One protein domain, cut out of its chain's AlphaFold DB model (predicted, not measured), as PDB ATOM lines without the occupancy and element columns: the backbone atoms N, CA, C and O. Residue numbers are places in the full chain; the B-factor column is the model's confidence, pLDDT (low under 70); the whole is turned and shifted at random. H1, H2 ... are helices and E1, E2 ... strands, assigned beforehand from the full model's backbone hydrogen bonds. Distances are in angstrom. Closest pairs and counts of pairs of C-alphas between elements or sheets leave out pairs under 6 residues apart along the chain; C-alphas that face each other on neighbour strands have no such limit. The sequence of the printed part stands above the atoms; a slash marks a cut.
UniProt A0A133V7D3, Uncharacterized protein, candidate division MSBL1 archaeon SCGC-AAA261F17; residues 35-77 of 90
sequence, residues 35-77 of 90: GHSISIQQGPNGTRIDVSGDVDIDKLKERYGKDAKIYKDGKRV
ATOM      1  N   GLY A  35     231.213 290.750 322.829       58.50
ATOM      2  CA  GLY A  35     229.948 291.498 322.964       58.50
ATOM      3  C   GLY A  35     229.180 291.920 321.707       58.50
ATOM      4  O   GLY A  35     228.057 292.396 321.852       58.50
ATOM      5  N   HIS A  36     229.723 291.735 320.503       65.81
ATOM      6  CA  HIS A  36     229.066 292.171 319.278       65.81
ATOM      7  C   HIS A  36     228.668 291.009 318.365       65.81
ATOM      8  O   HIS A  36     229.400 290.035 318.202       65.81
ATOM      9  N   SER A  37     227.472 291.100 317.783       73.62
ATOM     10  CA  SER A  37     226.953 290.135 316.808       73.62
ATOM     11  C   SER A  37     226.627 290.862 315.517       73.62
ATOM     12  O   SER A  37     226.061 291.947 315.556       73.62
ATOM     13  N   ILE A  38     226.971 290.269 314.374       80.00
ATOM     14  CA  ILE A  38     226.644 290.807 313.050       80.00
ATOM     15  C   ILE A  38     225.917 289.716 312.264       80.00
ATOM     16  O   ILE A  38     226.477 288.656 311.990       80.00
ATOM     17  N   SER A  39     224.667 289.975 311.891       81.38
ATOM     18  CA  SER A  39     223.831 289.104 311.069       81.38
ATOM     19  C   SER A  39     223.567 289.762 309.723       81.38
ATOM     20  O   SER A  39     223.071 290.883 309.652       81.38
ATOM     21  N   ILE A  40     223.905 289.076 308.633       82.62
ATOM     22  CA  ILE A  40     223.760 289.608 307.275       82.62
ATOM     23  C   ILE A  40     222.776 288.733 306.508       82.62
ATOM     24  O   ILE A  40     222.968 287.527 306.366       82.62
ATOM     25  N   GLN A  41     221.733 289.362 305.977       83.25
ATOM     26  CA  GLN A  41     220.708 288.737 305.156       83.25
ATOM     27  C   GLN A  41     220.727 289.380 303.770       83.25
ATOM     28  O   GLN A  41     220.316 290.527 303.594       83.25
ATOM     29  N   GLN A  42     221.209 288.638 302.776       79.19
ATOM     30  CA  GLN A  42     221.168 289.052 301.374       79.19
ATOM     31  C   GLN A  42     219.938 288.436 300.709       79.19
ATOM     32  O   GLN A  42     219.802 287.215 300.658       79.19
ATOM     33  N   GLY A  43     219.032 289.280 300.223       79.19
ATOM     34  CA  GLY A  43     217.833 288.853 299.509       79.19
ATOM     35  C   GLY A  43     217.631 289.623 298.201       79.19
ATOM     36  O   GLY A  43     218.337 290.596 297.938       79.19
ATOM     37  N   PRO A  44     216.622 289.246 297.394       74.31
ATOM     38  CA  PRO A  44     216.290 289.955 296.152       74.31
ATOM     39  C   PRO A  44     215.861 291.414 296.394       74.31
ATOM     40  O   PRO A  44     215.949 292.241 295.494       74.31
ATOM     41  N   ASN A  45     215.446 291.738 297.623       71.94
ATOM     42  CA  ASN A  45     215.016 293.072 298.053       71.94
ATOM     43  C   ASN A  45     216.154 293.908 298.687       71.94
ATOM     44  O   ASN A  45     215.877 294.933 299.319       71.94
ATOM     45  N   GLY A  46     217.407 293.448 298.573       77.44
ATOM     46  CA  GLY A  46     218.609 294.116 299.079       77.44
ATOM     47  C   GLY A  46     219.295 293.398 300.245       77.44
ATOM     48  O   GLY A  46     218.899 292.310 300.670       77.44
ATOM     49  N   THR A  47     220.346 294.034 300.762       81.44
ATOM     50  CA  THR A  47     221.137 293.541 301.897       81.44
ATOM     51  C   THR A  47     220.610 294.147 303.194       81.44
ATOM     52  O   THR A  47     220.581 295.368 303.348       81.44
ATOM     53  N   ARG A  48     220.206 293.299 304.142       85.88
ATOM     54  CA  ARG A  48     219.908 293.685 305.524       85.88
ATOM     55  C   ARG A  48     221.065 293.264 306.421       85.88
ATOM     56  O   ARG A  48     221.516 292.125 306.341       85.88
ATOM     57  N   ILE A  49     221.518 294.173 307.272       84.62
ATOM     58  CA  ILE A  49     222.604 293.943 308.223       84.62
ATOM     59  C   ILE A  49     222.071 294.297 309.602       84.62
ATOM     60  O   ILE A  49     221.625 295.416 309.817       84.62
ATOM     61  N   ASP A  50     222.081 293.341 310.511       84.06
ATOM     62  CA  ASP A  50     221.690 293.513 311.903       84.06
ATOM     63  C   ASP A  50     222.955 293.415 312.749       84.06
ATOM     64  O   ASP A  50     223.710 292.451 312.617       84.06
ATOM     65  N   VAL A  51     223.231 294.433 313.550       84.50
ATOM     66  CA  VAL A  51     224.398 294.496 314.414       84.50
ATOM     67  C   VAL A  51     223.973 294.762 315.844       84.50
ATOM     68  O   VAL A  51     223.089 295.574 316.102       84.50
ATOM     69  N   SER A  52     224.615 294.082 316.778       80.19
ATOM     70  CA  SER A  52     224.483 294.339 318.207       80.19
ATOM     71  C   SER A  52     225.859 294.611 318.786       80.19
ATOM     72  O   SER A  52     226.832 294.009 318.329       80.19
ATOM     73  N   GLY A  53     225.932 295.459 319.808       74.94
ATOM     74  CA  GLY A  53     227.183 295.794 320.488       74.94
ATOM     75  C   GLY A  53     228.021 296.857 319.772       74.94
ATOM     76  O   GLY A  53     227.541 297.587 318.901       74.94
ATOM     77  N   ASP A  54     229.283 296.958 320.181       75.00
ATOM     78  CA  ASP A  54     230.217 297.960 319.674       75.00
ATOM     79  C   ASP A  54     230.727 297.561 318.281       75.00
ATOM     80  O   ASP A  54     231.632 296.740 318.127       75.00
ATOM     81  N   VAL A  55     230.049 298.063 317.246       74.38
ATOM     82  CA  VAL A  55     230.357 297.779 315.841       74.38
ATOM     83  C   VAL A  55     230.444 299.076 315.057       74.38
ATOM     84  O   VAL A  55     229.536 299.908 315.092       74.38
ATOM     85  N   ASP A  56     231.512 299.191 314.275       80.62
ATOM     86  CA  ASP A  56     231.748 300.294 313.352       80.62
ATOM     87  C   ASP A  56     230.780 300.220 312.155       80.62
ATOM     88  O   ASP A  56     230.937 299.421 311.221       80.62
ATOM     89  N   ILE A  57     229.736 301.048 312.207       79.56
ATOM     90  CA  ILE A  57     228.696 301.116 311.177       79.56
ATOM     91  C   ILE A  57     229.240 301.682 309.863       79.56
ATOM     92  O   ILE A  57     228.774 301.283 308.792       79.56
ATOM     93  N   ASP A  58     230.217 302.588 309.908       80.69
ATOM     94  CA  ASP A  58     230.751 303.226 308.706       80.69
ATOM     95  C   ASP A  58     231.526 302.225 307.849       80.69
ATOM     96  O   ASP A  58     231.290 302.144 306.640       80.69
ATOM     97  N   LYS A  59     232.314 301.339 308.473       78.69
ATOM     98  CA  LYS A  59     232.939 300.207 307.761       78.69
ATOM     99  C   LYS A  59     231.916 299.285 307.098       78.69
ATOM    100  O   LYS A  59     232.167 298.749 306.016       78.69
ATOM    101  N   LEU A  60     230.754 299.082 307.720       78.56
ATOM    102  CA  LEU A  60     229.685 298.265 307.139       78.56
ATOM    103  C   LEU A  60     229.020 298.960 305.947       78.56
ATOM    104  O   LEU A  60     228.742 298.307 304.940       78.56
ATOM    105  N   LYS A  61     228.818 300.277 306.018       78.06
ATOM    106  CA  LYS A  61     228.315 301.072 304.889       78.06
ATOM    107  C   LYS A  61     229.293 301.078 303.719       78.06
ATOM    108  O   LYS A  61     228.861 300.952 302.576       78.06
ATOM    109  N   GLU A  62     230.593 301.175 303.991       78.00
ATOM    110  CA  GLU A  62     231.632 301.104 302.959       78.00
ATOM    111  C   GLU A  62     231.650 299.729 302.278       78.00
ATOM    112  O   GLU A  62     231.663 299.635 301.051       78.00
ATOM    113  N   ARG A  63     231.571 298.650 303.066       77.81
ATOM    114  CA  ARG A  63     231.663 297.276 302.556       77.81
ATOM    115  C   ARG A  63     230.427 296.810 301.786       77.81
ATOM    116  O   ARG A  63     230.569 296.048 300.832       77.81
ATOM    117  N   TYR A  64     229.229 297.200 302.223       76.38
ATOM    118  CA  TYR A  64     227.963 296.698 301.670       76.38
ATOM    119  C   TYR A  64     227.183 297.732 300.848       76.38
ATOM    120  O   TYR A  64     226.176 297.380 300.233       76.38
ATOM    121  N   GLY A  65     227.663 298.975 300.791       70.88
ATOM    122  CA  GLY A  65     227.065 300.060 300.020       70.88
ATOM    123  C   GLY A  65     225.976 300.824 300.777       70.88
ATOM    124  O   GLY A  65     225.406 300.354 301.763       70.88
ATOM    125  N   LYS A  66     225.661 302.030 300.280       68.06
ATOM    126  CA  LYS A  66     224.654 302.939 300.866       68.06
ATOM    127  C   LYS A  66     223.227 302.379 300.824       68.06
ATOM    128  O   LYS A  66     222.379 302.835 301.581       68.06
ATOM    129  N   ASP A  67     222.979 301.391 299.970       74.19
ATOM    130  CA  ASP A  67     221.689 300.712 299.823       74.19
ATOM    131  C   ASP A  67     221.460 299.607 300.871       74.19
ATOM    132  O   ASP A  67     220.359 299.051 300.966       74.19
ATOM    133  N   ALA A  68     222.481 299.265 301.668       78.06
ATOM    134  CA  ALA A  68     222.351 298.283 302.733       78.06
ATOM    135  C   ALA A  68     221.500 298.834 303.889       78.06
ATOM    136  O   ALA A  68     221.755 299.905 304.439       78.06
ATOM    137  N   LYS A  69     220.492 298.063 304.304       84.19
ATOM    138  CA  LYS A  69     219.643 298.391 305.455       84.19
ATOM    139  C   LYS A  69     220.327 297.904 306.725       84.19
ATOM    140  O   LYS A  69     220.233 296.720 307.049       84.19
ATOM    141  N   ILE A  70     221.014 298.808 307.417       85.19
ATOM    142  CA  ILE A  70     221.755 298.501 308.646       85.19
ATOM    143  C   ILE A  70     220.888 298.798 309.874       85.19
ATOM    144  O   ILE A  70     220.269 299.859 309.966       85.19
ATOM    145  N   TYR A  71     220.849 297.864 310.818       84.31
ATOM    146  CA  TYR A  71     220.121 297.942 312.081       84.31
ATOM    147  C   TYR A  71     221.116 297.756 313.230       84.31
ATOM    148  O   TYR A  71     221.763 296.721 313.265       84.31
ATOM    149  N   LYS A  72     221.244 298.726 314.147       83.56
ATOM    150  CA  LYS A  72     222.032 298.618 315.389       83.56
ATOM    151  C   LYS A  72     221.066 298.428 316.556       83.56
ATOM    152  O   LYS A  72     220.178 299.260 316.742       83.56
ATOM    153  N   ASP A  73     221.178 297.310 317.268       80.62
ATOM    154  CA  ASP A  73     220.325 296.942 318.410       80.62
ATOM    155  C   ASP A  73     218.820 297.073 318.092       80.62
ATOM    156  O   ASP A  73     218.025 297.652 318.834       80.62
ATOM    157  N   GLY A  74     218.428 296.590 316.906       79.31
ATOM    158  CA  GLY A  74     217.050 296.638 316.406       79.31
ATOM    159  C   GLY A  74     216.593 297.991 315.837       79.31
ATOM    160  O   GLY A  74     215.490 298.074 315.288       79.31
ATOM    161  N   LYS A  75     217.416 299.048 315.897       79.69
ATOM    162  CA  LYS A  75     217.103 300.380 315.345       79.69
ATOM    163  C   LYS A  75     217.792 300.604 314.005       79.69
ATOM    164  O   LYS A  75     218.991 300.392 313.863       79.69
ATOM    165  N   ARG A  76     217.038 301.067 313.005       80.88
ATOM    166  CA  ARG A  76     217.569 301.315 311.659       80.88
ATOM    167  C   ARG A  76     218.460 302.558 311.636       80.88
ATOM    168  O   ARG A  76     218.026 303.646 312.005       80.88
ATOM    169  N   VAL A  77     219.679 302.389 311.140       76.69
ATOM    170  CA  VAL A  77     220.727 303.413 311.105       76.69
ATOM    171  C   VAL A  77     220.819 304.017 309.699       76.69
ATOM    172  O   VAL A  77     221.786 303.816 308.967       76.69
TER     173      VAL A  77
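This is residues 35 to 77 of the 90 residues of an uncharacterized protein of candidate division MSBL1 archaeon SCGC-AAA261F17 (UniProt A0A133V7D3). A three-stranded sheet, the long hairpin E1 and E2 with short E3 beside E2, has helix H1 over one face; the other face is bare. The printed part has 43 residues, with named elements in the order E1, E2, H1, E3. The sheet, E1 E2 E3, is mixed, as is the class, helices and strands. It is compact, radius of gyration of the C-alphas 9.6 A, spanning 30 by 17 by 14 A.

E1, residues 37 to 43, and E2, residues 46 to 52, are antiparallel, N 39 and O 50 within hydrogen-bond range at 2.8 A. E3, residues 69 to 72, is parallel to E2, N 51 and O 71 within range at 2.7 A. H1, residues 57 to 64, is on the sheet, height over the sheet 9.9 A; its closest C-alpha to E2 is Tyr 64, 7.5 A from that of Thr 47. E2, H1, E3 form a strand-helix-strand unit, a helix between parallel neighbour strands, crossover right-handed. In H1 every O i to N i+4 pair is within range.

E1 starts at C-alpha 37 (226.953, 290.135, 316.808) and is 19.6 A long, E2 20.0 A; E3 ends at C-alpha 72 (222.032, 298.618, 315.389).

The printed part has no cut; its links are tight. pLDDT is under 70 at residues 35 to 36 and 66.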